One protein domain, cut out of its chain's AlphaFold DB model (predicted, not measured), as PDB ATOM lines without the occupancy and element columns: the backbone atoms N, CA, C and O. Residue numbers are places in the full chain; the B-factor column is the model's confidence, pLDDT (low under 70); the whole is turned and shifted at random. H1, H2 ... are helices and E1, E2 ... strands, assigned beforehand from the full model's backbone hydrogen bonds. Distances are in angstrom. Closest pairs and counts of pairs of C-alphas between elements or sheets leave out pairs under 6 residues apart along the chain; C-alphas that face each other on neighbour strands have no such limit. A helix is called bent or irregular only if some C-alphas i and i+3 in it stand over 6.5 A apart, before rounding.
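AT A GLANCE: This is residues 52 to 257 of the 257 residues of the protein "4Fe-4S ferredoxin-type domain-containing protein" of Thalassobacter stenotrophicus (UniProt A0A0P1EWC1). Two lobes stand side by side: one is a four-stranded sheet with the long helix H4 along one face and H5 over the other, and the second is a loose cluster of five short helices, H6 to H10, joined by loops. H1 stands beside the edge strand E1, H2 and H3 lie by the first residues of H4, the small hairpin E4 and E5 is beside H5, and the long stretch 176 to 195 leads from the sheet to the second lobe. The printed part has 206 residues, with ten named helices and six named strands in the order H1 E1 E2 H2 H3 H4 E3 H5 E4 E5 E6 H6 H7 H8 H9 H10, a mixed class. The larger sheet has the order E1 - E2 - E6 - E3, and both sheets are antiparallel. The whole is compact, with a radius of gyration of the C-alphas of 17.2 A and spans of 50 by 40 by 30 A.

HOW THE PARTS SIT: The larger sheet is E1, residues 63 to 69, E2, 83 to 89, E6, 171 to 175, and E3, 128 to 130; E1 and E3 are its edge strands. From edge to edge the strands' lines turn by 78 degrees. E1 and E2 form a hairpin, with N 66 and O 86 at 2.8 A. Between E2 and E6, N 173 and O 85 are 2.9 A apart; between E6 and E3, N 172 and O 130 are 2.8 A apart. H4, residues 109 to 125, is on the sheet at a height of 7.6 A, over E6, and runs along the strands at 9 degrees to E6 on the local plane; its closest C-alphas to E6 are those of Ala 122 and Leu 173, 6.6 A apart. H5, residues 140 to 146, is on the opposite face at a height of 8.7 A, only just over E1 and E2, with 3 of its C-alphas on each. It runs slantwise to the strands, at 46 degrees to E1 on the local plane. H1, residues 52 to 60, is at the sheet's level, with a height of 3.1 A; the closest C-alphas of H1 and E1 are those of Ala 58 and Val 64, 5.4 A apart. H2, residues 94 to 100, only grazes the sheet, with its residues 94 to 98. H2 and H4 only just touch, with 3 pairs of C-alphas within 8 A, the closest Leu 98 and Trp 113 at 7.2 A, and are about perpendicular at 75 degrees. H3, residues 102 to 105, touches H4 only at the corner, with the C-alphas of Glu 103 and Ala 109 closest at 4.8 A. E4, residues 150 to 152, and E5, 158 to 160, form a second hairpin, with N 151 and O 159 at 2.9 A; the closest C-alphas of H5 and E4 are those of Ala 144 and Cys 150, 5.4 A apart. H6, residues 196 to 199, is not on the larger sheet and touches H9, residues 232 to 236, with the C-alphas of Cys 197 and Ala 233 closest at 4.1 A. H8, residues 226 to 229, touches H10, 245 to 255, with the C-alphas of Ala 228 and Ala 249 closest at 4.6 A. H7, residues 212 to 219, is close to H8 but not clearly touching, with the C-alphas of Leu 219 and Met 227 closest at 6.4 A. H2 and H10 are close but not clearly touching, with Trp 95 and Gln 247 closest at 6.6 A between C-alphas; H4 and H10 are apart. Every O i to N i+4 pair is within hydrogen-bond range in H1, H2, H4, H5, H7 and H9, and 6 of 7 in H10; H3, H6 and H8 are too short for such a pair.

IN THESE COORDINATES: H1 begins at C-alpha 52, (-13.099, 1.684, -30.783). H4 is 24.2 A long from first to last C-alpha, E2 20.1 A, E1 17.9 A, H10 15.0 A and E6 13.2 A. H3 is irregular, with C-alphas 102 and 105 7.1 A apart. H10 ends at C-alpha 255, (17.924, 12.678, -33.139).

THE WHOLE: The C-alphas farthest apart are those of Glu 177 and Pro 222, 51.7 A. The printed part has no cut and ends at residue 257, the chain's last. The long links are E1 to E2, E6 to H6 and H6 to H7. Mean pLDDT of the printed part is 94.9, and no printed residue is under 70.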
ATOM      1  N   ASP A  52     -13.633   3.015 -30.454       97.75
ATOM      2  CA  ASP A  52     -13.099   1.684 -30.783       97.75
ATOM      3  C   ASP A  52     -12.984   1.438 -32.293       97.75
ATOM      4  O   ASP A  52     -12.023   0.817 -32.767       97.75
ATOM      5  N   THR A  53     -13.919   1.985 -33.073       97.62
ATOM      6  CA  THR A  53     -13.847   1.966 -34.539       97.62
ATOM      7  C   THR A  53     -12.634   2.760 -35.016       97.62
ATOM      8  O   THR A  53     -11.830   2.245 -35.793       97.62
ATOM      9  N   LEU A  54     -12.432   3.975 -34.493       98.00
ATOM     10  CA  LEU A  54     -11.275   4.814 -34.826       98.00
ATOM     11  C   LEU A  54      -9.951   4.164 -34.391       98.00
ATOM     12  O   LEU A  54      -8.968   4.217 -35.129       98.00
ATOM     13  N   GLN A  55      -9.911   3.495 -33.236       98.06
ATOM     14  CA  GLN A  55      -8.743   2.730 -32.785       98.06
ATOM     15  C   GLN A  55      -8.425   1.569 -33.740       98.06
ATOM     16  O   GLN A  55      -7.253   1.310 -34.034       98.06
ATOM     17  N   THR A  56      -9.444   0.864 -34.226       98.00
ATOM     18  CA  THR A  56      -9.280  -0.247 -35.177       98.00
ATOM     19  C   THR A  56      -8.765   0.253 -36.526       98.00
ATOM     20  O   THR A  56      -7.792  -0.281 -37.061       98.00
ATOM     21  N   GLU A  57      -9.350   1.329 -37.041       97.88
ATOM     22  CA  GLU A  57      -8.927   1.978 -38.285       97.88
ATOM     23  C   GLU A  57      -7.518   2.580 -38.203       97.88
ATOM     24  O   GLU A  57      -6.772   2.531 -39.187       97.88
ATOM     25  N   ALA A  58      -7.128   3.110 -37.038       98.44
ATOM     26  CA  ALA A  58      -5.762   3.560 -36.790       98.44
ATOM     27  C   ALA A  58      -4.777   2.393 -36.940       98.44
ATOM     28  O   ALA A  58      -3.783   2.517 -37.657       98.44
ATOM     29  N   ARG A  59      -5.078   1.230 -36.340       98.12
ATOM     30  CA  ARG A  59      -4.201   0.045 -36.398       98.12
ATOM     31  C   ARG A  59      -4.004  -0.467 -37.818       98.12
ATOM     32  O   ARG A  59      -2.879  -0.790 -38.189       98.12
ATOM     33  N   GLN A  60      -5.059  -0.465 -38.635       97.62
ATOM     34  CA  GLN A  60      -4.972  -0.811 -40.063       97.62
ATOM     35  C   GLN A  60      -4.003   0.102 -40.833       97.62
ATOM     36  O   GLN A  60      -3.411  -0.313 -41.825       97.62
ATOM     37  N   ARG A  61      -3.812   1.336 -40.356       97.94
ATOM     38  CA  ARG A  61      -2.893   2.334 -40.916       97.94
ATOM     39  C   ARG A  61      -1.509   2.321 -40.251       97.94
ATOM     40  O   ARG A  61      -0.700   3.196 -40.535       97.94
ATOM     41  N   GLY A  62      -1.219   1.367 -39.362       98.06
ATOM     42  CA  GLY A  62       0.037   1.330 -38.604       98.06
ATOM     43  C   GLY A  62       0.123   2.379 -37.493       98.06
ATOM     44  O   GLY A  62       1.222   2.754 -37.086       98.06
ATOM     45  N   LEU A  63      -1.018   2.870 -37.011       98.62
ATOM     46  CA  LEU A  63      -1.131   3.863 -35.947       98.62
ATOM     47  C   LEU A  63      -1.915   3.314 -34.747       98.62
ATOM     48  O   LEU A  63      -2.643   2.331 -34.838       98.62
ATOM     49  N   VAL A  64      -1.815   3.999 -33.615       98.44
ATOM     50  CA  VAL A  64      -2.635   3.760 -32.418       98.44
ATOM     51  C   VAL A  64      -3.147   5.078 -31.851       98.44
ATOM     52  O   VAL A  64      -2.472   6.099 -31.990       98.44
ATOM     53  N   LEU A  65      -4.310   5.058 -31.190       98.44
ATOM     54  CA  LEU A  65      -4.763   6.198 -30.397       98.44
ATOM     55  C   LEU A  65      -3.969   6.238 -29.090       98.44
ATOM     56  O   LEU A  65      -4.011   5.309 -28.283       98.44
ATOM     57  N   LEU A  66      -3.257   7.341 -28.890       98.44
ATOM     58  CA  LEU A  66      -2.511   7.639 -27.667       98.44
ATOM     59  C   LEU A  66      -3.342   8.432 -26.648       98.44
ATOM     60  O   LEU A  66      -2.880   8.737 -25.556       98.44
ATOM     61  N   GLY A  67      -4.572   8.797 -27.008       98.12
ATOM     62  CA  GLY A  67      -5.477   9.558 -26.161       98.12
ATOM     63  C   GLY A  67      -6.279  10.572 -26.955       98.12
ATOM     64  O   GLY A  67      -6.072  10.762 -28.153       98.12
ATOM     65  N   GLY A  68      -7.205  11.217 -26.265       98.19
ATOM     66  CA  GLY A  68      -7.970  12.326 -26.796       98.19
ATOM     67  C   GLY A  68      -8.538  13.170 -25.672       98.19
ATOM     68  O   GLY A  68      -8.478  12.771 -24.511       98.19
ATOM     69  N   PHE A  69      -9.068  14.332 -26.020       98.56
ATOM     70  CA  PHE A  69      -9.795  15.197 -25.096       98.56
ATOM     71  C   PHE A  69     -10.760  16.103 -25.866       98.56
ATOM     72  O   PHE A  69     -10.672  16.236 -27.092       98.56
ATOM     73  N   HIS A  70     -11.680  16.730 -25.139       98.12
ATOM     74  CA  HIS A  70     -12.601  17.731 -25.674       98.12
ATOM     75  C   HIS A  70     -11.995  19.124 -25.439       98.12
ATOM     76  O   HIS A  70     -11.903  19.546 -24.281       98.12
ATOM     77  N   PRO A  71     -11.488  19.800 -26.488       96.62
ATOM     78  CA  PRO A  71     -10.716  21.025 -26.321       96.62
ATOM     79  C   PRO A  71     -11.580  22.215 -25.901       96.62
ATOM     80  O   PRO A  71     -12.754  22.314 -26.263       96.62
ATOM     81  N   ASN A  72     -10.963  23.152 -25.188       92.62
ATOM     82  CA  ASN A  72     -11.492  24.492 -24.945       92.62
ATOM     83  C   ASN A  72     -10.665  25.550 -25.714       92.62
ATOM     84  O   ASN A  72      -9.803  25.216 -26.529       92.62
ATOM     85  N   ALA A  73     -10.936  26.837 -25.476       87.25
ATOM     86  CA  ALA A  73     -10.258  27.939 -26.166       87.25
ATOM     87  C   ALA A  73      -8.742  28.029 -25.878       87.25
ATOM     88  O   ALA A  73      -7.997  28.544 -26.709       87.25
ATOM     89  N   GLU A  74      -8.276  27.519 -24.737       89.31
ATOM     90  CA  GLU A  74      -6.868  27.566 -24.313       89.31
ATOM     91  C   GLU A  74      -6.027  26.464 -24.974       89.31
ATOM     92  O   GLU A  74      -4.808  26.581 -25.073       89.31
ATOM     93  N   ASP A  75      -6.667  25.412 -25.493       92.12
ATOM     94  CA  ASP A  75      -5.986  24.256 -26.084       92.12
ATOM     95  C   ASP A  75      -5.436  24.532 -27.508       92.12
ATOM     96  O   ASP A  75      -4.872  23.632 -28.133       92.12
ATOM     97  N   ALA A  76      -5.599  25.743 -28.062       90.38
ATOM     98  CA  ALA A  76      -5.072  26.162 -29.375       90.38
ATOM     99  C   ALA A  76      -5.405  25.205 -30.551       90.38
ATOM    100  O   ALA A  76      -4.628  25.037 -31.501       90.38
ATOM    101  N   CYS A  77      -6.571  24.556 -30.484       91.12
ATOM    102  CA  CYS A  77      -7.102  23.683 -31.530       91.12
ATOM    103  C   CYS A  77      -7.849  24.485 -32.619       91.12
ATOM    104  O   CYS A  77      -8.294  25.602 -32.356       91.12
ATOM    105  N   PRO A  78      -8.038  23.928 -33.835       90.75
ATOM    106  CA  PRO A  78      -8.930  24.496 -34.851       90.75
ATOM    107  C   PRO A  78     -10.296  24.905 -34.289       90.75
ATOM    108  O   PRO A  78     -10.929  24.126 -33.569       90.75
ATOM    109  N   THR A  79     -10.798  26.081 -34.665       88.56
ATOM    110  CA  THR A  79     -12.151  26.517 -34.284       88.56
ATOM    111  C   THR A  79     -13.192  25.495 -34.739       88.56
ATOM    112  O   THR A  79     -13.198  25.076 -35.895       88.56
ATOM    113  N   GLY A  80     -14.084  25.099 -33.827       90.12
ATOM    114  CA  GLY A  80     -15.111  24.082 -34.077       90.12
ATOM    115  C   GLY A  80     -14.676  22.644 -33.782       90.12
ATOM    116  O   GLY A  80     -15.466  21.726 -33.996       90.12
ATOM    117  N   THR A  81     -13.454  22.430 -33.282       95.56
ATOM    118  CA  THR A  81     -13.031  21.108 -32.800       95.56
ATOM    119  C   THR A  81     -13.848  20.719 -31.570       95.56
ATOM    120  O   THR A  81     -13.815  21.426 -30.568       95.56
ATOM    121  N   LYS A  82     -14.554  19.586 -31.627       97.00
ATOM    122  CA  LYS A  82     -15.256  18.997 -30.473       97.00
ATOM    123  C   LYS A  82     -14.460  17.881 -29.805       97.00
ATOM    124  O   LYS A  82     -14.600  17.678 -28.605       97.00
ATOM    125  N   THR A  83     -13.605  17.195 -30.561       98.44
ATOM    126  CA  THR A  83     -12.696  16.167 -30.040       98.44
ATOM    127  C   THR A  83     -11.348  16.284 -30.736       98.44
ATOM    128  O   THR A  83     -11.294  16.324 -31.966       98.44
ATOM    129  N   LEU A  84     -10.260  16.291 -29.968       98.62
ATOM    130  CA  LEU A  84      -8.913  16.092 -30.492       98.62
ATOM    131  C   LEU A  84      -8.447  14.674 -30.155       98.62
ATOM    132  O   LEU A  84      -8.489  14.275 -28.993       98.62
ATOM    133  N   LEU A  85      -7.977  13.930 -31.154       98.81
ATOM    134  CA  LEU A  85      -7.400  12.595 -30.988       98.81
ATOM    135  C   LEU A  85      -5.915  12.609 -31.350       98.81
ATOM    136  O   LEU A  85      -5.551  13.112 -32.412       98.81
ATOM    137  N   LEU A  86      -5.068  12.044 -30.492       98.81
ATOM    138  CA  LEU A  86      -3.618  11.960 -30.670       98.81
ATOM    139  C   LEU A  86      -3.218  10.567 -31.151       98.81
ATOM    140  O   LEU A  86      -3.657   9.559 -30.593       98.81
ATOM    141  N   PHE A  87      -2.331  10.508 -32.140       98.81
ATOM    142  CA  PHE A  87      -1.900   9.262 -32.763       98.81
ATOM    143  C   PHE A  87      -0.400   9.051 -32.629       98.81
ATOM    144  O   PHE A  87       0.400   9.978 -32.787       98.81
ATOM    145  N   GLY A  88      -0.026   7.802 -32.382       98.19
ATOM    146  CA  GLY A  88       1.352   7.328 -32.354       98.19
ATOM    147  C   GLY A  88       1.554   6.134 -33.276       98.19
ATOM    148  O   GLY A  88       0.580   5.611 -33.818       98.19
ATOM    149  N   PRO A  89       2.805   5.691 -33.464       97.50
ATOM    150  CA  PRO A  89       3.091   4.506 -34.258       97.50
ATOM    151  C   PRO A  89       2.571   3.256 -33.539       97.50
ATOM    152  O   PRO A  89       2.857   3.060 -32.356       97.50
ATOM    153  N   ASP A  90       1.849   2.391 -34.252       97.38
ATOM    154  CA  ASP A  90       1.545   1.058 -33.732       97.38
ATOM    155  C   ASP A  90       2.860   0.284 -33.522       97.38
ATOM    156  O   ASP A  90       3.645   0.176 -34.471       97.38
ATOM    157  N   PRO A  91       3.130  -0.274 -32.325       93.62
ATOM    158  CA  PRO A  91       4.415  -0.913 -32.036       93.62
ATOM    159  C   PRO A  91       4.789  -2.072 -32.969       93.62
ATOM    160  O   PRO A  91       5.973  -2.377 -33.107       93.62
ATOM    161  N   LYS A  92       3.804  -2.727 -33.598       92.75
ATOM    162  CA  LYS A  92       4.021  -3.878 -34.485       92.75
ATOM    163  C   LYS A  92       3.857  -3.503 -35.958       92.75
ATOM    164  O   LYS A  92       4.670  -3.905 -36.786       92.75
ATOM    165  N   GLY A  93       2.812  -2.749 -36.285       95.44
ATOM    166  CA  GLY A  93       2.399  -2.442 -37.650       95.44
ATOM    167  C   GLY A  93       3.157  -1.283 -38.293       95.44
ATOM    168  O   GLY A  93       3.425  -1.336 -39.491       95.44
ATOM    169  N   PHE A  94       3.549  -0.263 -37.521       97.62
ATOM    170  CA  PHE A  94       4.137   0.963 -38.073       97.62
ATOM    171  C   PHE A  94       5.389   0.697 -38.912       97.62
ATOM    172  O   PHE A  94       5.480   1.137 -40.055       97.62
ATOM    173  N   TRP A  95       6.368  -0.019 -38.354       97.00
ATOM    174  CA  TRP A  95       7.678  -0.150 -38.988       97.00
ATOM    175  C   TRP A  95       7.654  -0.948 -40.301       97.00
ATOM    176  O   TRP A  95       8.223  -0.467 -41.282       97.00
ATOM    177  N   PRO A  96       6.994  -2.121 -40.389       97.19
ATOM    178  CA  PRO A  96       6.807  -2.806 -41.667       97.19
ATOM    179  C   PRO A  96       6.094  -1.939 -42.711       97.19
ATOM    180  O   PRO A  96       6.552  -1.881 -43.851       97.19
ATOM    181  N   ILE A  97       5.031  -1.228 -42.312       97.75
ATOM    182  CA  ILE A  97       4.265  -0.353 -43.209       97.75
ATOM    183  C   ILE A  97       5.149   0.778 -43.733       97.75
ATOM    184  O   ILE A  97       5.224   0.967 -44.946       97.75
ATOM    185  N   LEU A  98       5.860   1.485 -42.851       97.31
ATOM    186  CA  LEU A  98       6.745   2.580 -43.244       97.31
ATOM    187  C   LEU A  98       7.831   2.099 -44.213       97.31
ATOM    188  O   LEU A  98       8.045   2.746 -45.229       97.31
ATOM    189  N   LYS A  99       8.474   0.955 -43.948       97.12
ATOM    190  CA  LYS A  99       9.507   0.397 -44.843       97.12
ATOM    191  C   LYS A  99       8.992   0.070 -46.245       97.12
ATOM    192  O   LYS A  99       9.766   0.114 -47.195       97.12
ATOM    193  N   SER A 100       7.718  -0.302 -46.360       97.25
ATOM    194  CA  SER A 100       7.064  -0.573 -47.647       97.25
ATOM    195  C   SER A 100       6.517   0.682 -48.331       97.25
ATOM    196  O   SER A 100       6.077   0.617 -49.476       97.25
ATOM    197  N   ALA A 101       6.509   1.816 -47.629       96.94
ATOM    198  CA  ALA A 101       5.935   3.049 -48.125       96.94
ATOM    199  C   ALA A 101       6.906   3.760 -49.087       96.94
ATOM    200  O   ALA A 101       8.123   3.716 -48.880       96.94
ATOM    201  N   PRO A 102       6.393   4.465 -50.112       96.12
ATOM    202  CA  PRO A 102       7.236   5.190 -51.063       96.12
ATOM    203  C   PRO A 102       8.098   6.272 -50.392       96.12
ATOM    204  O   PRO A 102       9.164   6.611 -50.896       96.12
ATOM    205  N   GLU A 103       7.680   6.789 -49.231       96.31
ATOM    206  CA  GLU A 103       8.415   7.811 -48.484       96.31
ATOM    207  C   GLU A 103       9.681   7.295 -47.796       96.31
ATOM    208  O   GLU A 103      10.493   8.114 -47.367       96.31
ATOM    209  N   PHE A 104       9.875   5.976 -47.674       94.56
ATOM    210  CA  PHE A 104      10.937   5.410 -46.835       94.56
ATOM    211  C   PHE A 104      12.351   5.872 -47.213       94.56
ATOM    212  O   PHE A 104      13.228   5.927 -46.355       94.56
ATOM    213  N   GLN A 105      12.562   6.216 -48.486       90.56
ATOM    214  CA  GLN A 105      13.853   6.673 -49.012       90.56
ATOM    215  C   GLN A 105      14.044   8.197 -48.942       90.56
ATOM    216  O   GLN A 105      15.097   8.703 -49.318       90.56
ATOM    217  N   THR A 106      13.033   8.945 -48.501       90.69
ATOM    218  CA  THR A 106      13.124  10.403 -48.361       90.69
ATOM    219  C   THR A 106      13.824  10.799 -47.060       90.69
ATOM    220  O   THR A 106      13.815  10.043 -46.088       90.69
ATOM    221  N   ALA A 107      14.393  12.011 -47.025       86.81
ATOM    222  CA  ALA A 107      14.983  12.573 -45.810       86.81
ATOM    223  C   ALA A 107      13.982  12.583 -44.645       86.81
ATOM    224  O   ALA A 107      14.308  12.082 -43.583       86.81
ATOM    225  N   ASP A 108      12.738  13.013 -44.861       89.12
ATOM    226  CA  ASP A 108      11.718  13.099 -43.806       89.12
ATOM    227  C   ASP A 108      10.679  11.971 -43.908       89.12
ATOM    228  O   ASP A 108       9.470  12.210 -43.841       89.12
ATOM    229  N   ALA A 109      11.139  10.729 -44.104       93.81
ATOM    230  CA  ALA A 109      10.290   9.569 -44.393       93.81
ATOM    231  C   ALA A 109       9.070   9.452 -43.470       93.81
ATOM    232  O   ALA A 109       7.943   9.260 -43.931       93.81
ATOM    233  N   VAL A 110       9.287   9.605 -42.162       95.38
ATOM    234  CA  VAL A 110       8.227   9.480 -41.159       95.38
ATOM    235  C   VAL A 110       7.221  10.627 -41.249       95.38
ATOM    236  O   VAL A 110       6.018  10.389 -41.123       95.38
ATOM    237  N   ASP A 111       7.674  11.853 -41.496       95.38
ATOM    238  CA  ASP A 111       6.808  13.034 -41.540       95.38
ATOM    239  C   ASP A 111       6.000  13.078 -42.838       95.38
ATOM    240  O   ASP A 111       4.803  13.372 -42.823       95.38
ATOM    241  N   CYS A 112       6.628  12.734 -43.964       96.38
ATOM    242  CA  CYS A 112       5.962  12.582 -45.257       96.38
ATOM    243  C   CYS A 112       4.898  11.478 -45.208       96.38
ATOM    244  O   CYS A 112       3.748  11.715 -45.589       96.38
ATOM    245  N   TRP A 113       5.238  10.315 -44.643       98.00
ATOM    246  CA  TRP A 113       4.283   9.229 -44.430       98.00
ATOM    247  C   TRP A 113       3.128   9.660 -43.516       98.00
ATOM    248  O   TRP A 113       1.961   9.443 -43.849       98.00
ATOM    249  N   SER A 114       3.434  10.334 -42.401       97.88
ATOM    250  CA  SER A 114       2.421  10.805 -41.445       97.88
ATOM    251  C   SER A 114       1.463  11.800 -42.103       97.88
ATOM    252  O   SER A 114       0.248  11.674 -41.938       97.88
ATOM    253  N   ARG A 115       1.990  12.742 -42.902       97.31
ATOM    254  CA  ARG A 115       1.194  13.710 -43.673       97.31
ATOM    255  C   ARG A 115       0.227  13.030 -44.626       97.31
ATOM    256  O   ARG A 115      -0.953  13.376 -44.616       97.31
ATOM    257  N   ARG A 116       0.695  12.055 -45.410       97.31
ATOM    258  CA  ARG A 116      -0.180  11.316 -46.328       97.31
ATOM    259  C   ARG A 116      -1.251  10.541 -45.563       97.31
ATOM    260  O   ARG A 116      -2.430  10.718 -45.838       97.31
ATOM    261  N   VAL A 117      -0.860   9.716 -44.593       98.12
ATOM    262  CA  VAL A 117      -1.788   8.807 -43.899       98.12
ATOM    263  C   VAL A 117      -2.852   9.570 -43.106       98.12
ATOM    264  O   VAL A 117      -4.045   9.331 -43.299       98.12
ATOM    265  N   LEU A 118      -2.447  10.505 -42.240       97.81
ATOM    266  CA  LEU A 118      -3.398  11.274 -41.431       97.81
ATOM    267  C   LEU A 118      -4.129  12.332 -42.256       97.81
ATOM    268  O   LEU A 118      -5.287  12.607 -41.970       97.81
ATOM    269  N   GLY A 119      -3.496  12.906 -43.284       96.12
ATOM    270  CA  GLY A 119      -4.145  13.853 -44.189       96.12
ATOM    271  C   GLY A 119      -5.280  13.205 -44.979       96.12
ATOM    272  O   GLY A 119      -6.398  13.716 -44.968       96.12
ATOM    273  N   THR A 120      -5.033  12.045 -45.596       95.38
ATOM    274  CA  THR A 120      -6.077  11.288 -46.303       95.38
ATOM    275  C   THR A 120      -7.199  10.870 -45.356       95.38
ATOM    276  O   THR A 120      -8.367  11.077 -45.682       95.38
ATOM    277  N   TRP A 121      -6.863  10.357 -44.167       96.44
ATOM    278  CA  TRP A 121      -7.876   9.951 -43.193       96.44
ATOM    279  C   TRP A 121      -8.675  11.149 -42.664       96.44
ATOM    280  O   TRP A 121      -9.890  11.064 -42.530       96.44
ATOM    281  N   ALA A 122      -8.043  12.307 -42.460       95.06
ATOM    282  CA  ALA A 122      -8.757  13.524 -42.089       95.06
ATOM    283  C   ALA A 122      -9.804  13.913 -43.140       95.06
ATOM    284  O   ALA A 122     -10.937  14.221 -42.779       95.06
ATOM    285  N   CYS A 123      -9.464  13.830 -44.430       91.38
ATOM    286  CA  CYS A 123     -10.416  14.090 -45.511       91.38
ATOM    287  C   CYS A 123     -11.578  13.085 -45.532       91.38
ATOM    288  O   CYS A 123     -12.701  13.473 -45.830       91.38
ATOM    289  N   GLU A 124     -11.330  11.807 -45.226       91.94
ATOM    290  CA  GLU A 124     -12.381  10.778 -45.104       91.94
ATOM    291  C   GLU A 124     -13.351  11.064 -43.952       91.94
ATOM    292  O   GLU A 124     -14.533  10.747 -44.055       91.94
ATOM    293  N   LEU A 125     -12.860  11.665 -42.868       91.69
ATOM    294  CA  LEU A 125     -13.643  11.948 -41.665       91.69
ATOM    295  C   LEU A 125     -14.241  13.360 -41.627       91.69
ATOM    296  O   LEU A 125     -14.942  13.681 -40.674       91.69
ATOM    297  N   GLY A 126     -13.925  14.232 -42.589       90.12
ATOM    298  CA  GLY A 126     -14.248  15.663 -42.485       90.12
ATOM    299  C   GLY A 126     -13.486  16.388 -41.359       90.12
ATOM    300  O   GLY A 126     -13.915  17.444 -40.884       90.12
ATOM    301  N   ALA A 127     -12.356  15.823 -40.933       93.75
ATOM    302  CA  ALA A 127     -11.509  16.290 -39.844       93.75
ATOM    303  C   ALA A 127     -10.361  17.195 -40.329       93.75
ATOM    304  O   ALA A 127     -10.155  17.409 -41.527       93.75
ATOM    305  N   LYS A 128      -9.556  17.699 -39.386       94.69
ATOM    306  CA  LYS A 128      -8.281  18.372 -39.672       94.69
ATOM    307  C   LYS A 128      -7.109  17.574 -39.104       94.69
ATOM    308  O   LYS A 128      -7.039  17.356 -37.898       94.69
ATOM    309  N   ALA A 129      -6.165  17.201 -39.967       96.50
ATOM    310  CA  ALA A 129      -4.886  16.644 -39.540       96.50
ATOM    311  C   ALA A 129      -3.945  17.740 -39.018       96.50
ATOM    312  O   ALA A 129      -3.793  18.798 -39.639       96.50
ATOM    313  N   LEU A 130      -3.308  17.468 -37.882       96.62
ATOM    314  CA  LEU A 130      -2.336  18.325 -37.208       96.62
ATOM    315  C   LEU A 130      -1.082  17.496 -36.915       96.62
ATOM    316  O   LEU A 130      -1.182  16.304 -36.631       96.62
ATOM    317  N   PHE A 131       0.096  18.110 -36.967       96.38
ATOM    318  CA  PHE A 131       1.367  17.386 -36.895       96.38
ATOM    319  C   PHE A 131       2.295  17.984 -35.832       96.38
ATOM    320  O   PHE A 131       2.215  19.188 -35.579       96.38
ATOM    321  N   PRO A 132       3.156  17.165 -35.193       93.69
ATOM    322  CA  PRO A 132       4.103  17.647 -34.186       93.69
ATOM    323  C   PRO A 132       5.275  18.429 -34.798       93.69
ATOM    324  O   PRO A 132       6.027  19.066 -34.074       93.69
ATOM    325  N   PHE A 133       5.424  18.381 -36.122       91.75
ATOM    326  CA  PHE A 133       6.443  19.059 -36.919       91.75
ATOM    327  C   PHE A 133       5.831  20.158 -37.800       91.75
ATOM    328  O   PHE A 133       4.611  20.266 -37.955       91.75
ATOM    329  N   GLY A 134       6.703  20.919 -38.461       86.88
ATOM    330  CA  GLY A 134       6.329  22.028 -39.335       86.88
ATOM    331  C   GLY A 134       6.283  23.364 -38.599       86.88
ATOM    332  O   GLY A 134       6.640  23.464 -37.430       86.88
ATOM    333  N   ASN A 135       5.863  24.405 -39.312       81.06
ATOM    334  CA  ASN A 135       5.760  25.753 -38.770       81.06
ATOM    335  C   ASN A 135       4.330  26.272 -38.959       81.06
ATOM    336  O   ASN A 135       3.825  26.228 -40.084       81.06
ATOM    337  N   PRO A 136       3.673  26.778 -37.908       85.69
ATOM    338  CA  PRO A 136       4.093  26.789 -36.500       85.69
ATOM    339  C   PRO A 136       3.929  25.430 -35.816       85.69
ATOM    340  O   PRO A 136       3.038  24.645 -36.161       85.69
ATOM    341  N   LEU A 137       4.774  25.189 -34.812       85.44
ATOM    342  CA  LEU A 137       4.687  24.002 -33.967       85.44
ATOM    343  C   LEU A 137       3.385  23.999 -33.161       85.44
ATOM    344  O   LEU A 137       2.860  25.039 -32.764       85.44
ATOM    345  N   ARG A 138       2.864  22.794 -32.926       90.75
ATOM    346  CA  ARG A 138       1.637  22.559 -32.159       90.75
ATOM    347  C   ARG A 138       1.975  22.014 -30.768       90.75
ATOM    348  O   ARG A 138       2.939  21.252 -30.654       90.75
ATOM    349  N   PRO A 139       1.181  22.325 -29.729       94.44
ATOM    350  CA  PRO A 139       1.510  21.998 -28.341       94.44
ATOM    351  C   PRO A 139       1.191  20.529 -27.997       94.44
ATOM    352  O   PRO A 139       0.440  20.227 -27.074       94.44
ATOM    353  N   PHE A 140       1.778  19.577 -28.734       95.81
ATOM    354  CA  PHE A 140       1.527  18.136 -28.577       95.81
ATOM    355  C   PHE A 140       1.818  17.616 -27.166       95.81
ATOM    356  O   PHE A 140       1.186  16.659 -26.729       95.81
ATOM    357  N   ILE A 141       2.761  18.229 -26.445       94.44
ATOM    358  CA  ILE A 141       3.059  17.862 -25.056       94.44
ATOM    359  C   ILE A 141       1.890  18.239 -24.151       94.44
ATOM    360  O   ILE A 141       1.396  17.389 -23.414       94.44
ATOM    361  N   SER A 142       1.414  19.477 -24.257       96.19
ATOM    362  CA  SER A 142       0.262  19.980 -23.511       96.19
ATOM    363  C   SER A 142      -0.992  19.168 -23.850       96.19
ATOM    364  O   SER A 142      -1.680  18.697 -22.949       96.19
ATOM    365  N   TRP A 143      -1.223  18.866 -25.130       97.94
ATOM    366  CA  TRP A 143      -2.310  17.986 -25.578       97.94
ATOM    367  C   TRP A 143      -2.213  16.564 -25.018       97.94
ATOM    368  O   TRP A 143      -3.216  15.989 -24.595       97.94
ATOM    369  N   ALA A 144      -1.014  15.985 -24.985       98.06
ATOM    370  CA  ALA A 144      -0.798  14.664 -24.410       98.06
ATOM    371  C   ALA A 144      -1.136  14.642 -22.916       98.06
ATOM    372  O   ALA A 144      -1.814  13.722 -22.462       98.06
ATOM    373  N   LEU A 145      -0.723  15.667 -22.167       97.56
ATOM    374  CA  LEU A 145      -1.073  15.813 -20.753       97.56
ATOM    375  C   LEU A 145      -2.588  16.007 -20.565       97.56
ATOM    376  O   LEU A 145      -3.183  15.362 -19.705       97.56
ATOM    377  N   ARG A 146      -3.231  16.824 -21.413       97.62
ATOM    378  CA  ARG A 146      -4.690  17.058 -21.404       97.62
ATOM    379  C   ARG A 146      -5.506  15.792 -21.649       97.62
ATOM    380  O   ARG A 146      -6.591  15.669 -21.094       97.62
ATOM    381  N   SER A 147      -4.974  14.833 -22.411       97.88
ATOM    382  CA  SER A 147      -5.628  13.531 -22.608       97.88
ATOM    383  C   SER A 147      -5.720  12.681 -21.334       97.88
ATOM    384  O   SER A 147      -6.442  11.688 -21.309       97.88
ATOM    385  N   GLY A 148      -4.933  13.009 -20.305       97.94
ATOM    386  CA  GLY A 148      -4.827  12.234 -19.070       97.94
ATOM    387  C   GLY A 148      -4.099  10.894 -19.210       97.94
ATOM    388  O   GLY A 148      -3.811  10.278 -18.194       97.94
ATOM    389  N   ARG A 149      -3.763  10.447 -20.430       98.19
ATOM    390  CA  ARG A 149      -3.070   9.167 -20.687       98.19
ATOM    391  C   ARG A 149      -1.549   9.278 -20.729       98.19
ATOM    392  O   ARG A 149      -0.847   8.264 -20.720       98.19
ATOM    393  N   CYS A 150      -1.038  10.506 -20.822       98.12
ATOM    394  CA  CYS A 150       0.384  10.808 -20.746       98.12
ATOM    395  C   CYS A 150       0.688  11.651 -19.508       98.12
ATOM    396  O   CYS A 150      -0.057  12.564 -19.164       98.12
ATOM    397  N   HIS A 151       1.833  11.384 -18.885       97.31
ATOM    398  CA  HIS A 151       2.284  12.063 -17.672       97.31
ATOM    399  C   HIS A 151       3.765  12.418 -17.770       97.31
ATOM    400  O   HIS A 151       4.504  11.853 -18.581       97.31
ATOM    401  N   LEU A 152       4.225  13.325 -16.909       94.06
ATOM    402  CA  LEU A 152       5.654  13.540 -16.712       94.06
ATOM    403  C   LEU A 152       6.235  12.374 -15.910       94.06
ATOM    404  O   LEU A 152       5.766  12.053 -14.818       94.06
ATOM    405  N   SER A 153       7.253  11.723 -16.468       94.56
ATOM    406  CA  SER A 153       7.984  10.671 -15.769       94.56
ATOM    407  C   SER A 153       9.079  11.246 -14.864       94.56
ATOM    408  O   SER A 153       9.554  12.361 -15.098       94.56
ATOM    409  N   PRO A 154       9.595  10.451 -13.910       92.44
ATOM    410  CA  PRO A 154      10.796  10.805 -13.151       92.44
ATOM    411  C   PRO A 154      12.045  11.046 -14.015       92.44
ATOM    412  O   PRO A 154      13.000  11.652 -13.547       92.44
ATOM    413  N   ALA A 155      12.048  10.575 -15.268       90.69
ATOM    414  CA  ALA A 155      13.115  10.809 -16.237       90.69
ATOM    415  C   ALA A 155      12.840  12.031 -17.135       90.69
ATOM    416  O   ALA A 155      13.418  12.142 -18.212       90.69
ATOM    417  N   THR A 156      11.916  12.925 -16.758       87.44
ATOM    418  CA  THR A 156      11.528  14.166 -17.475       87.44
ATOM    419  C   THR A 156      10.912  13.996 -18.870       87.44
ATOM    420  O   THR A 156      10.404  14.948 -19.469       87.44
ATOM    421  N   LEU A 157      10.892  12.769 -19.387       92.56
ATOM    422  CA  LEU A 157      10.198  12.388 -20.611       92.56
ATOM    423  C   LEU A 157       8.712  12.137 -20.333       92.56
ATOM    424  O   LEU A 157       8.336  11.793 -19.209       92.56
ATOM    425  N   LEU A 158       7.881  12.256 -21.371       96.50
ATOM    426  CA  LEU A 158       6.499  11.787 -21.293       96.50
ATOM    427  C   LEU A 158       6.467  10.261 -21.146       96.50
ATOM    428  O   LEU A 158       7.181   9.550 -21.855       96.50
ATOM    429  N   VAL A 159       5.612   9.779 -20.248       98.00
ATOM    430  CA  VAL A 159       5.251   8.367 -20.104       98.00
ATOM    431  C   VAL A 159       3.776   8.199 -20.432       98.00
ATOM    432  O   VAL A 159       2.947   8.953 -19.930       98.00
ATOM    433  N   HIS A 160       3.450   7.223 -21.270       98.50
ATOM    434  CA  HIS A 160       2.075   6.856 -21.592       98.50
ATOM    435  C   HIS A 160       1.657   5.606 -20.806       98.50
ATOM    436  O   HIS A 160       2.474   4.704 -20.613       98.50
ATOM    437  N   ASP A 161       0.386   5.516 -20.412       97.50
ATOM    438  CA  ASP A 161      -0.167   4.411 -19.605       97.50
ATOM    439  C   ASP A 161       0.109   2.991 -20.157       97.50
ATOM    440  O   ASP A 161       0.393   2.074 -19.396       97.50
ATOM    441  N   THR A 162       0.072   2.831 -21.482       97.00
ATOM    442  CA  THR A 162       0.241   1.573 -22.225       97.00
ATOM    443  C   THR A 162       1.560   1.502 -22.997       97.00
ATOM    444  O   THR A 162       2.093   0.419 -23.198       97.00
ATOM    445  N   TYR A 163       2.089   2.641 -23.465       97.50
ATOM    446  CA  TYR A 163       3.284   2.683 -24.323       97.50
ATOM    447  C   TYR A 163       4.547   3.164 -23.598       97.50
ATOM    448  O   TYR A 163       5.608   3.315 -24.213       97.50
ATOM    449  N   GLY A 164       4.441   3.414 -22.292       97.69
ATOM    450  CA  GLY A 164       5.552   3.775 -21.428       97.69
ATOM    451  C   GLY A 164       6.318   4.987 -21.943       97.69
ATOM    452  O   GLY A 164       5.753   5.929 -22.498       97.69
ATOM    453  N   LEU A 165       7.638   4.945 -21.780       97.06
ATOM    454  CA  LEU A 165       8.545   5.974 -22.287       97.06
ATOM    455  C   LEU A 165       8.809   5.853 -23.792       97.06
ATOM    456  O   LEU A 165       9.510   6.689 -24.363       97.06
ATOM    457  N   MET A 166       8.276   4.828 -24.460       96.00
ATOM    458  CA  MET A 166       8.418   4.645 -25.905       96.00
ATOM    459  C   MET A 166       7.369   5.421 -26.715       96.00
ATOM    460  O   MET A 166       7.407   5.378 -27.948       96.00
ATOM    461  N   VAL A 167       6.480   6.166 -26.044       97.00
ATOM    462  CA  VAL A 167       5.495   7.039 -26.689       97.00
ATOM    463  C   VAL A 167       6.177   8.032 -27.637       97.00
ATOM    464  O   VAL A 167       7.209   8.631 -27.324       97.00
ATOM    465  N   SER A 168       5.618   8.167 -28.835       95.56
ATOM    466  CA  SER A 168       5.954   9.210 -29.801       95.56
ATOM    467  C   SER A 168       4.717   9.519 -30.637       95.56
ATOM    468  O   SER A 168       3.894   8.637 -30.880       95.56
ATOM    469  N   PHE A 169       4.567  10.773 -31.056       97.62
ATOM    470  CA  PHE A 169       3.394  11.222 -31.798       97.62
ATOM    471  C   PHE A 169       3.693  11.262 -33.296       97.62
ATOM    472  O   PHE A 169       4.788  11.645 -33.703       97.62
ATOM    473  N   ARG A 170       2.717  10.858 -34.111       97.75
ATOM    474  CA  ARG A 170       2.747  10.984 -35.579       97.75
ATOM    475  C   ARG A 170       1.796  12.066 -36.087       97.75
ATOM    476  O   ARG A 170       1.976  12.578 -37.184       97.75
ATOM    477  N   GLY A 171       0.825  12.452 -35.269       98.25
ATOM    478  CA  GLY A 171      -0.073  13.564 -35.537       98.25
ATOM    479  C   GLY A 171      -1.336  13.479 -34.694       98.25
ATOM    480  O   GLY A 171      -1.436  12.661 -33.779       98.25
ATOM    481  N   ALA A 172      -2.284  14.350 -35.000       98.62
ATOM    482  CA  ALA A 172      -3.575  14.443 -34.348       98.62
ATOM    483  C   ALA A 172      -4.679  14.672 -35.383       98.62
ATOM    484  O   ALA A 172      -4.426  15.242 -36.447       98.62
ATOM    485  N   LEU A 173      -5.899  14.256 -35.054       98.38
ATOM    486  CA  LEU A 173      -7.102  14.588 -35.812       98.38
ATOM    487  C   LEU A 173      -8.013  15.441 -34.933       98.38
ATOM    488  O   LEU A 173      -8.441  15.005 -33.865       98.38
ATOM    489  N   ALA A 174      -8.296  16.656 -35.392       97.50
ATOM    490  CA  ALA A 174      -9.330  17.515 -34.838       97.50
ATOM    491  C   ALA A 174     -10.659  17.205 -35.536       97.50
ATOM    492  O   ALA A 174     -10.772  17.379 -36.752       97.50
ATOM    493  N   LEU A 175     -11.635  16.717 -34.772       96.38
ATOM    494  CA  LEU A 175     -12.958  16.299 -35.239       96.38
ATOM    495  C   LEU A 175     -14.002  17.379 -34.936       96.38
ATOM    496  O   LEU A 175     -13.918  18.048 -33.902       96.38
ATOM    497  N   LYS A 176     -15.015  17.518 -35.798       94.25
ATOM    498  CA  LYS A 176     -16.189  18.380 -35.538       94.25
ATOM    499  C   LYS A 176     -17.231  17.675 -34.671       94.25
ATOM    500  O   LYS A 176     -18.179  18.295 -34.185       94.25
ATOM    501  N   GLU A 177     -17.058  16.377 -34.490       95.06
ATOM    502  CA  GLU A 177     -17.917  15.473 -33.757       95.06
ATOM    503  C   GLU A 177     -17.407  15.296 -32.328       95.06
ATOM    504  O   GLU A 177     -16.202  15.260 -32.053       95.06
ATOM    505  N   TYR A 178     -18.355  15.178 -31.404       96.81
ATOM    506  CA  TYR A 178     -18.056  14.738 -30.054       96.81
ATOM    507  C   TYR A 178     -17.910  13.215 -30.071       96.81
ATOM    508  O   TYR A 178     -18.831  12.518 -30.495       96.81
ATOM    509  N   VAL A 179     -16.758  12.717 -29.635       97.94
ATOM    510  CA  VAL A 179     -16.492  11.287 -29.461       97.94
ATOM    511  C   VAL A 179     -16.446  11.013 -27.970       97.94
ATOM    512  O   VAL A 179     -15.739  11.704 -27.233       97.94
ATOM    513  N   GLU A 180     -17.194  10.010 -27.522       98.19
ATOM    514  CA  GLU A 180     -17.080   9.511 -26.155       98.19
ATOM    515  C   GLU A 180     -15.710   8.846 -25.977       98.19
ATOM    516  O   GLU A 180     -15.314   7.982 -26.763       98.19
ATOM    517  N   LEU A 181     -14.956   9.304 -24.977       98.12
ATOM    518  CA  LEU A 181     -13.590   8.860 -24.726       98.12
ATOM    519  C   LEU A 181     -13.553   7.974 -23.481       98.12
ATOM    520  O   LEU A 181     -14.208   8.308 -22.491       98.12
ATOM    521  N   PRO A 182     -12.760   6.888 -23.484       96.25
ATOM    522  CA  PRO A 182     -12.574   6.093 -22.281       96.25
ATOM    523  C   PRO A 182     -11.908   6.940 -21.183       96.25
ATOM    524  O   PRO A 182     -11.042   7.768 -21.493       96.25
ATOM    525  N   PRO A 183     -12.263   6.734 -19.902       95.56
ATOM    526  CA  PRO A 183     -11.615   7.438 -18.805       95.56
ATOM    527  C   PRO A 183     -10.119   7.080 -18.759       95.56
ATOM    528  O   PRO A 183      -9.770   5.898 -18.864       95.56
ATOM    529  N   PRO A 184      -9.218   8.067 -18.607       94.88
ATOM    530  CA  PRO A 184      -7.791   7.790 -18.560       94.88
ATOM    531  C   PRO A 184      -7.414   7.078 -17.247       94.88
ATOM    532  O   PRO A 184      -7.918   7.445 -16.181       94.88
ATOM    533  N   PRO A 185      -6.517   6.079 -17.286       95.12
ATOM    534  CA  PRO A 185      -5.969   5.462 -16.080       95.12
ATOM    535  C   PRO A 185      -4.994   6.415 -15.355       95.12
ATOM    536  O   PRO A 185      -4.543   7.407 -15.930       95.12
ATOM    537  N   PRO A 186      -4.627   6.129 -14.091       95.38
ATOM    538  CA  PRO A 186      -3.603   6.896 -13.386       95.38
ATOM    539  C   PRO A 186      -2.208   6.697 -13.999       95.38
ATOM    540  O   PRO A 186      -1.946   5.732 -14.717       95.38
ATOM    541  N   SER A 187      -1.274   7.579 -13.626       96.69
ATOM    542  CA  SER A 187       0.114   7.494 -14.086       96.69
ATOM    543  C   SER A 187       0.760   6.145 -13.750       96.69
ATOM    544  O   SER A 187       0.792   5.762 -12.574       96.69
ATOM    545  N   PRO A 188       1.388   5.460 -14.729       96.38
ATOM    546  CA  PRO A 188       2.091   4.204 -14.472       96.38
ATOM    547  C   PRO A 188       3.324   4.401 -13.579       96.38
ATOM    548  O   PRO A 188       3.818   3.454 -12.968       96.38
ATOM    549  N   CYS A 189       3.838   5.633 -13.470       96.81
ATOM    550  CA  CYS A 189       4.972   5.929 -12.602       96.81
ATOM    551  C   CYS A 189       4.617   5.891 -11.114       96.81
ATOM    552  O   CYS A 189       5.512   5.629 -10.313       96.81
ATOM    553  N   SER A 190       3.351   6.101 -10.740       94.62
ATOM    554  CA  SER A 190       2.927   6.078  -9.334       94.62
ATOM    555  C   SER A 190       3.104   4.696  -8.699       94.62
ATOM    556  O   SER A 190       3.450   4.601  -7.526       94.62
ATOM    557  N   ALA A 191       2.937   3.629  -9.485       92.94
ATOM    558  CA  ALA A 191       3.158   2.248  -9.050       92.94
ATOM    559  C   ALA A 191       4.606   1.760  -9.273       92.94
ATOM    560  O   ALA A 191       4.975   0.671  -8.837       92.94
ATOM    561  N   CYS A 192       5.452   2.540  -9.958       96.69
ATOM    562  CA  CYS A 192       6.821   2.150 -10.283       96.69
ATOM    563  C   CYS A 192       7.781   2.549  -9.149       96.69
ATOM    564  O   CYS A 192       8.283   3.679  -9.090       96.69
ATOM    565  N   VAL A 193       8.049   1.607  -8.242       95.56
ATOM    566  CA  VAL A 193       8.957   1.817  -7.102       95.56
ATOM    567  C   VAL A 193      10.389   2.064  -7.590       95.56
ATOM    568  O   VAL A 193      10.945   3.127  -7.304       95.56
ATOM    569  N   ASP A 194      10.916   1.156  -8.415       94.38
ATOM    570  CA  ASP A 194      12.338   1.104  -8.798       94.38
ATOM    571  C   ASP A 194      12.786   2.218  -9.754       94.38
ATOM    572  O   ASP A 194      13.969   2.550  -9.812       94.38
ATOM    573  N   LYS A 195      11.855   2.800 -10.528       94.75
ATOM    574  CA  LYS A 195      12.114   3.870 -11.519       94.75
ATOM    575  C   LYS A 195      13.373   3.594 -12.370       94.75
ATOM    576  O   LYS A 195      14.252   4.456 -12.480       94.75
ATOM    577  N   PRO A 196      13.465   2.416 -13.021       96.50
ATOM    578  CA  PRO A 196      14.695   1.950 -13.673       96.50
ATOM    579  C   PRO A 196      15.182   2.886 -14.789       96.50
ATOM    580  O   PRO A 196      16.372   2.936 -15.091       96.50
ATOM    581  N   CYS A 197      14.283   3.683 -15.373       95.31
ATOM    582  CA  CYS A 197      14.608   4.678 -16.391       95.31
ATOM    583  C   CYS A 197      15.631   5.733 -15.934       95.31
ATOM    584  O   CYS A 197      16.389   6.220 -16.771       95.31
ATOM    585  N   ILE A 198      15.696   6.060 -14.636       92.88
ATOM    586  CA  ILE A 198      16.658   7.037 -14.102       92.88
ATOM    587  C   ILE A 198      18.077   6.458 -14.125       92.88
ATOM    588  O   ILE A 198      19.015   7.116 -14.575       92.88
ATOM    589  N   ALA A 199      18.236   5.223 -13.641       94.00
ATOM    590  CA  ALA A 199      19.535   4.562 -13.529       94.00
ATOM    591  C   ALA A 199      20.050   4.035 -14.878       94.00
ATOM    592  O   ALA A 199      21.255   3.966 -15.095       94.00
ATOM    593  N   ALA A 200      19.147   3.699 -15.803       96.25
ATOM    594  CA  ALA A 200      19.513   3.138 -17.100       96.25
ATOM    595  C   ALA A 200      20.208   4.137 -18.045       96.25
ATOM    596  O   ALA A 200      20.854   3.712 -19.005       96.25
ATOM    597  N   CYS A 201      20.075   5.452 -17.821       95.50
ATOM    598  CA  CYS A 201      20.784   6.453 -18.616       95.50
ATOM    599  C   CYS A 201      22.277   6.479 -18.225       95.50
ATOM    600  O   CYS A 201      22.592   6.910 -17.114       95.50
ATOM    601  N   PRO A 202      23.204   6.095 -19.124       94.44
ATOM    602  CA  PRO A 202      24.614   5.894 -18.772       94.44
ATOM    603  C   PRO A 202      25.334   7.192 -18.387       94.44
ATOM    604  O   PRO A 202      26.318   7.157 -17.661       94.44
ATOM    605  N   VAL A 203      24.823   8.334 -18.849       95.25
ATOM    606  CA  VAL A 203      25.385   9.668 -18.589       95.25
ATOM    607  C   VAL A 203      24.474  10.546 -17.731       95.25
ATOM    608  O   VAL A 203      24.728  11.735 -17.565       95.25
ATOM    609  N   GLY A 204      23.387   9.983 -17.189       93.62
ATOM    610  CA  GLY A 204      22.470  10.712 -16.311       93.62
ATOM    611  C   GLY A 204      21.788  11.927 -16.952       93.62
ATOM    612  O   GLY A 204      21.353  12.816 -16.225       93.62
ATOM    613  N   ALA A 205      21.658  11.961 -18.284       93.69
ATOM    614  CA  ALA A 205      21.139  13.098 -19.051       93.69
ATOM    615  C   ALA A 205      19.661  13.447 -18.786       93.69
ATOM    616  O   ALA A 205      19.178  14.432 -19.318       93.69
ATOM    617  N   LEU A 206      18.931  12.648 -18.001       90.44
ATOM    618  CA  LEU A 206      17.477  12.760 -17.807       90.44
ATOM    619  C   LEU A 206      17.063  13.015 -16.343       90.44
ATOM    620  O   LEU A 206      15.918  12.760 -15.975       90.44
ATOM    621  N   ARG A 207      17.987  13.454 -15.476       82.56
ATOM    622  CA  ARG A 207      17.733  13.598 -14.024       82.56
ATOM    623  C   ARG A 207      17.080  14.918 -13.617       82.56
ATOM    624  O   ARG A 207      16.348  14.949 -12.635       82.56
ATOM    625  N   SER A 208      17.371  16.012 -14.315       81.81
ATOM    626  CA  SER A 208      16.963  17.371 -13.914       81.81
ATOM    627  C   SER A 208      16.665  18.219 -15.148       81.81
ATOM    628  O   SER A 208      17.194  19.309 -15.322       81.81
ATOM    629  N   GLY A 209      15.859  17.647 -16.039       84.31
ATOM    630  CA  GLY A 209      15.717  18.072 -17.427       84.31
ATOM    631  C   GLY A 209      16.504  17.153 -18.357       84.31
ATOM    632  O   GLY A 209      17.248  16.283 -17.892       84.31
ATOM    633  N   TYR A 210      16.309  17.334 -19.663       88.62
ATOM    634  CA  TYR A 210      17.062  16.604 -20.674       88.62
ATOM    635  C   TYR A 210      18.316  17.397 -21.061       88.62
ATOM    636  O   TYR A 210      18.235  18.370 -21.802       88.62
ATOM    637  N   ASP A 211      19.468  16.966 -20.553       93.81
ATOM    638  CA  ASP A 211      20.794  17.438 -20.953       93.81
ATOM    639  C   ASP A 211      21.178  16.800 -22.302       93.81
ATOM    640  O   ASP A 211      21.713  15.685 -22.370       93.81
ATOM    641  N   THR A 212      20.804  17.477 -23.388       92.75
ATOM    642  CA  THR A 212      21.037  17.000 -24.758       92.75
ATOM    643  C   THR A 212      22.520  16.950 -25.092       92.75
ATOM    644  O   THR A 212      22.947  15.999 -25.739       92.75
ATOM    645  N   ASP A 213      23.328  17.873 -24.576       94.69
ATOM    646  CA  ASP A 213      24.763  17.932 -24.865       94.69
ATOM    647  C   ASP A 213      25.495  16.715 -24.287       94.69
ATOM    648  O   ASP A 213      26.252  16.042 -24.997       94.69
ATOM    649  N   LYS A 214      25.203  16.339 -23.029       95.06
ATOM    650  CA  LYS A 214      25.715  15.083 -22.448       95.06
ATOM    651  C   LYS A 214      25.252  13.860 -23.229       95.06
ATOM    652  O   LYS A 214      26.003  12.894 -23.361       95.06
ATOM    653  N   CYS A 215      24.010  13.877 -23.711       95.56
ATOM    654  CA  CYS A 215      23.473  12.781 -24.500       95.56
ATOM    655  C   CYS A 215      24.212  12.645 -25.834       95.56
ATOM    656  O   CYS A 215      24.709  11.559 -26.108       95.56
ATOM    657  N   HIS A 216      24.331  13.716 -26.623       95.88
ATOM    658  CA  HIS A 216      25.023  13.704 -27.918       95.88
ATOM    659  C   HIS A 216      26.492  13.306 -27.755       95.88
ATOM    660  O   HIS A 216      26.930  12.371 -28.414       95.88
ATOM    661  N   THR A 217      27.187  13.869 -26.760       96.56
ATOM    662  CA  THR A 217      28.573  13.479 -26.437       96.56
ATOM    663  C   THR A 217      28.705  11.973 -26.179       96.56
ATOM    664  O   THR A 217      29.678  11.347 -26.586       96.56
ATOM    665  N   HIS A 218      27.729  11.349 -25.505       96.19
ATOM    666  CA  HIS A 218      27.722   9.896 -25.324       96.19
ATOM    667  C   HIS A 218      27.447   9.136 -26.630       96.19
ATOM    668  O   HIS A 218      28.017   8.063 -26.834       96.19
ATOM    669  N   LEU A 219      26.576   9.655 -27.498       95.94
ATOM    670  CA  LEU A 219      26.245   9.026 -28.779       95.94
ATOM    671  C   LEU A 219      27.435   9.007 -29.750       95.94
ATOM    672  O   LEU A 219      27.546   8.044 -30.509       95.94
ATOM    673  N   ASP A 220      28.355   9.968 -29.636       95.56
ATOM    674  CA  ASP A 220      29.625   9.998 -30.377       95.56
ATOM    675  C   ASP A 220      30.633   8.926 -29.909       95.56
ATOM    676  O   ASP A 220      31.604   8.623 -30.606       95.56
ATOM    677  N   THR A 221      30.435   8.318 -28.729       94.69
ATOM    678  CA  THR A 221      31.385   7.325 -28.198       94.69
ATOM    679  C   THR A 221      31.295   5.985 -28.945       94.69
ATOM    680  O   THR A 221      30.201   5.417 -29.066       94.69
ATOM    681  N   PRO A 222      32.421   5.404 -29.410       91.00
ATOM    682  CA  PRO A 222      32.414   4.096 -30.057       91.00
ATOM    683  C   PRO A 222      31.838   2.998 -29.153       91.00
ATOM    684  O   PRO A 222      32.156   2.916 -27.967       91.00
ATOM    685  N   GLY A 223      31.012   2.117 -29.719       84.69
ATOM    686  CA  GLY A 223      30.473   0.953 -29.006       84.69
ATOM    687  C   GLY A 223      29.276   1.232 -28.089       84.69
ATOM    688  O   GLY A 223      28.811   0.308 -27.416       84.69
ATOM    689  N   ASN A 224      28.729   2.455 -28.065       91.81
ATOM    690  CA  ASN A 224      27.446   2.687 -27.405       91.81
ATOM    691  C   ASN A 224      26.315   1.923 -28.126       91.81
ATOM    692  O   ASN A 224      26.279   1.824 -29.350       91.81
ATOM    693  N   ASP A 225      25.357   1.389 -27.367       94.31
ATOM    694  CA  ASP A 225      24.182   0.702 -27.921       94.31
ATOM    695  C   ASP A 225      22.978   1.642 -28.087       94.31
ATOM    696  O   ASP A 225      21.949   1.227 -28.618       94.31
ATOM    697  N   CYS A 226      23.079   2.899 -27.641       95.88
ATOM    698  CA  CYS A 226      21.990   3.866 -27.736       95.88
ATOM    699  C   CYS A 226      21.706   4.228 -29.195       95.88
ATOM    700  O   CYS A 226      20.534   4.298 -29.552       95.88
ATOM    701  N   MET A 227      22.730   4.360 -30.044       95.38
ATOM    702  CA  MET A 227      22.542   4.586 -31.483       95.38
ATOM    703  C   MET A 227      21.876   3.400 -32.193       95.38
ATOM    704  O   MET A 227      21.047   3.609 -33.071       95.38
ATOM    705  N   ALA A 228      22.191   2.160 -31.805       94.56
ATOM    706  CA  ALA A 228      21.666   0.962 -32.469       94.56
ATOM    707  C   ALA A 228      20.296   0.511 -31.929       94.56
ATOM    708  O   ALA A 228      19.454   0.033 -32.684       94.56
ATOM    709  N   LYS A 229      20.067   0.648 -30.620       95.50
ATOM    710  CA  LYS A 229      18.893   0.092 -29.923       95.50
ATOM    711  C   LYS A 229      17.956   1.162 -29.372       95.50
ATOM    712  O   LYS A 229      16.882   0.847 -28.867       95.50
ATOM    713  N   GLY A 230      18.334   2.433 -29.464       95.31
ATOM    714  CA  GLY A 230      17.605   3.545 -28.866       95.31
ATOM    715  C   GLY A 230      17.936   3.758 -27.388       95.31
ATOM    716  O   GLY A 230      18.589   2.941 -26.726       95.31
ATOM    717  N   CYS A 231      17.441   4.879 -26.861       95.69
ATOM    718  CA  CYS A 231      17.689   5.341 -25.497       95.69
ATOM    719  C   CYS A 231      17.415   4.258 -24.434       95.69
ATOM    720  O   CYS A 231      16.286   3.776 -24.286       95.69
ATOM    721  N   ARG A 232      18.444   3.924 -23.638       96.12
ATOM    722  CA  ARG A 232      18.358   2.947 -22.536       96.12
ATOM    723  C   ARG A 232      17.276   3.292 -21.520       96.12
ATOM    724  O   ARG A 232      16.555   2.401 -21.091       96.12
ATOM    725  N   ALA A 233      17.108   4.573 -21.182       96.06
ATOM    726  CA  ALA A 233      16.074   5.005 -20.242       96.06
ATOM    727  C   ALA A 233      14.663   4.661 -20.740       96.06
ATOM    728  O   ALA A 233      13.842   4.165 -19.969       96.06
ATOM    729  N   ARG A 234      14.395   4.857 -22.042       96.75
ATOM    730  CA  ARG A 234      13.097   4.525 -22.651       96.75
ATOM    731  C   ARG A 234      12.861   3.017 -22.681       96.75
ATOM    732  O   ARG A 234      11.758   2.577 -22.366       96.75
ATOM    733  N   ARG A 235      13.898   2.240 -23.018       96.44
ATOM    734  CA  ARG A 235      13.860   0.766 -23.038       96.44
ATOM    735  C   ARG A 235      13.716   0.138 -21.652       96.44
ATOM    736  O   ARG A 235      13.123  -0.923 -21.541       96.44
ATOM    737  N   ALA A 236      14.244   0.783 -20.614       96.81
ATOM    738  CA  ALA A 236      14.185   0.285 -19.243       96.81
ATOM    739  C   ALA A 236      12.809   0.469 -18.582       96.81
ATOM    740  O   ALA A 236      12.557  -0.119 -17.536       96.81
ATOM    741  N   CYS A 237      11.921   1.293 -19.148       97.62
ATOM    742  CA  CYS A 237      10.565   1.439 -18.627       97.62
ATOM    743  C   CYS A 237       9.783   0.124 -18.816       97.62
ATOM    744  O   CYS A 237       9.616  -0.292 -19.961       97.62
ATOM    745  N   PRO A 238       9.236  -0.489 -17.745       96.88
ATOM    746  CA  PRO A 238       8.536  -1.778 -17.842       96.88
ATOM    747  C   PRO A 238       7.280  -1.761 -18.722       96.88
ATOM    748  O   PRO A 238       6.842  -2.801 -19.194       96.88
ATOM    749  N   ILE A 239       6.702  -0.577 -18.935       97.38
ATOM    750  CA  ILE A 239       5.501  -0.370 -19.752       97.38
ATOM    751  C   ILE A 239       5.856  -0.135 -21.227       97.38
ATOM    752  O   ILE A 239       5.009  -0.260 -22.106       97.38
ATOM    753  N   SER A 240       7.106   0.227 -21.531       96.88
ATOM    754  CA  SER A 240       7.510   0.478 -22.912       96.88
ATOM    755  C   SER A 240       7.406  -0.806 -23.739       96.88
ATOM    756  O   SER A 240       8.037  -1.805 -23.387       96.88
ATOM    757  N   PRO A 241       6.695  -0.797 -24.879       95.06
ATOM    758  CA  PRO A 241       6.715  -1.922 -25.792       95.06
ATOM    759  C   PRO A 241       8.116  -2.089 -26.378       95.06
ATOM    760  O   PRO A 241       8.867  -1.124 -26.564       95.06
ATOM    761  N   GLN A 242       8.436  -3.326 -26.739       90.81
ATOM    762  CA  GLN A 242       9.611  -3.591 -27.551       90.81
ATOM    763  C   GLN A 242       9.431  -2.971 -28.939       90.81
ATOM    764  O   GLN A 242       8.351  -3.010 -29.529       90.81
ATOM    765  N   ARG A 243      10.518  -2.401 -29.453       90.31
ATOM    766  CA  ARG A 243      10.616  -1.793 -30.777       90.31
ATOM    767  C   ARG A 243      11.753  -2.490 -31.527       90.31
ATOM    768  O   ARG A 243      12.788  -2.719 -30.903       90.31
ATOM    769  N   PRO A 244      11.612  -2.812 -32.825       94.19
ATOM    770  CA  PRO A 244      12.715  -3.375 -33.598       94.19
ATOM    771  C   PRO A 244      13.952  -2.467 -33.565       94.19
ATOM    772  O   PRO A 244      13.829  -1.262 -33.790       94.19
ATOM    773  N   ASP A 245      15.141  -3.043 -33.373       95.62
ATOM    774  CA  ASP A 245      16.403  -2.285 -33.319       95.62
ATOM    775  C   ASP A 245      16.595  -1.411 -34.567       95.62
ATOM    776  O   ASP A 245      16.924  -0.237 -34.456       95.62
ATOM    777  N   ALA A 246      16.260  -1.918 -35.759       94.94
ATOM    778  CA  ALA A 246      16.334  -1.142 -37.000       94.94
ATOM    779  C   ALA A 246      15.456   0.126 -36.986       94.94
ATOM    780  O   ALA A 246      15.850   1.151 -37.544       94.94
ATOM    781  N   GLN A 247      14.289   0.078 -36.336       95.38
ATOM    782  CA  GLN A 247      13.439   1.256 -36.167       95.38
ATOM    783  C   GLN A 247      14.068   2.229 -35.165       95.38
ATOM    784  O   GLN A 247      14.121   3.431 -35.419       95.38
ATOM    785  N   SER A 248      14.562   1.726 -34.032       95.00
ATOM    786  CA  SER A 248      15.259   2.555 -33.046       95.00
ATOM    787  C   SER A 248      16.480   3.247 -33.656       95.00
ATOM    788  O   SER A 248      16.613   4.459 -33.517       95.00
ATOM    789  N   ALA A 249      17.312   2.516 -34.397       94.44
ATOM    790  CA  ALA A 249      18.476   3.054 -35.090       94.44
ATOM    791  C   ALA A 249      18.107   4.095 -36.150       94.44
ATOM    792  O   ALA A 249      18.792   5.105 -36.295       94.44
ATOM    793  N   HIS A 250      17.012   3.880 -36.886       93.06
ATOM    794  CA  HIS A 250      16.494   4.884 -37.810       93.06
ATOM    795  C   HIS A 250      16.201   6.192 -37.070       93.06
ATOM    796  O   HIS A 250      16.769   7.213 -37.431       93.06
ATOM    797  N   HIS A 251      15.430   6.154 -35.984       92.69
ATOM    798  CA  HIS A 251      15.095   7.351 -35.212       92.69
ATOM    799  C   HIS A 251      16.294   8.015 -34.520       92.69
ATOM    800  O   HIS A 251      16.385   9.241 -34.495       92.69
ATOM    801  N   MET A 252      17.238   7.231 -33.995       94.25
ATOM    802  CA  MET A 252      18.438   7.773 -33.351       94.25
ATOM    803  C   MET A 252      19.340   8.527 -34.330       94.25
ATOM    804  O   MET A 252      19.933   9.530 -33.944       94.25
ATOM    805  N   ARG A 253      19.391   8.108 -35.602       91.38
ATOM    806  CA  ARG A 253      20.096   8.862 -36.650       91.38
ATOM    807  C   ARG A 253      19.484  10.233 -36.924       91.38
ATOM    808  O   ARG A 253      20.222  11.105 -37.351       91.38
ATOM    809  N   TYR A 254      18.182  10.429 -36.712       89.19
ATOM    810  CA  TYR A 254      17.561  11.757 -36.823       89.19
ATOM    811  C   TYR A 254      17.778  12.594 -35.575       89.19
ATOM    812  O   TYR A 254      18.026  13.784 -35.678       89.19
ATOM    813  N   PHE A 255      17.695  11.975 -34.397       90.19
ATOM    814  CA  PHE A 255      17.924  12.678 -33.139       90.19
ATOM    815  C   PHE A 255      19.350  13.235 -33.025       90.19
ATOM    816  O   PHE A 255      19.531  14.313 -32.480       90.19
ATOM    817  N   HIS A 256      20.350  12.503 -33.524       90.50
ATOM    818  CA  HIS A 256      21.758  12.877 -33.388       90.50
ATOM    819  C   HIS A 256      22.264  13.870 -34.457       90.50
ATOM    820  O   HIS A 256      23.418  14.285 -34.373       90.50
ATOM    821  N   GLN A 257      21.442  14.223 -35.453       82.31
ATOM    822  CA  GLN A 257      21.812  15.195 -36.494       82.31
ATOM    823  C   GLN A 257      21.976  16.617 -35.960       82.31
ATOM    824  O   GLN A 257      21.318  16.961 -34.953       82.31
TER     825      GLN A 257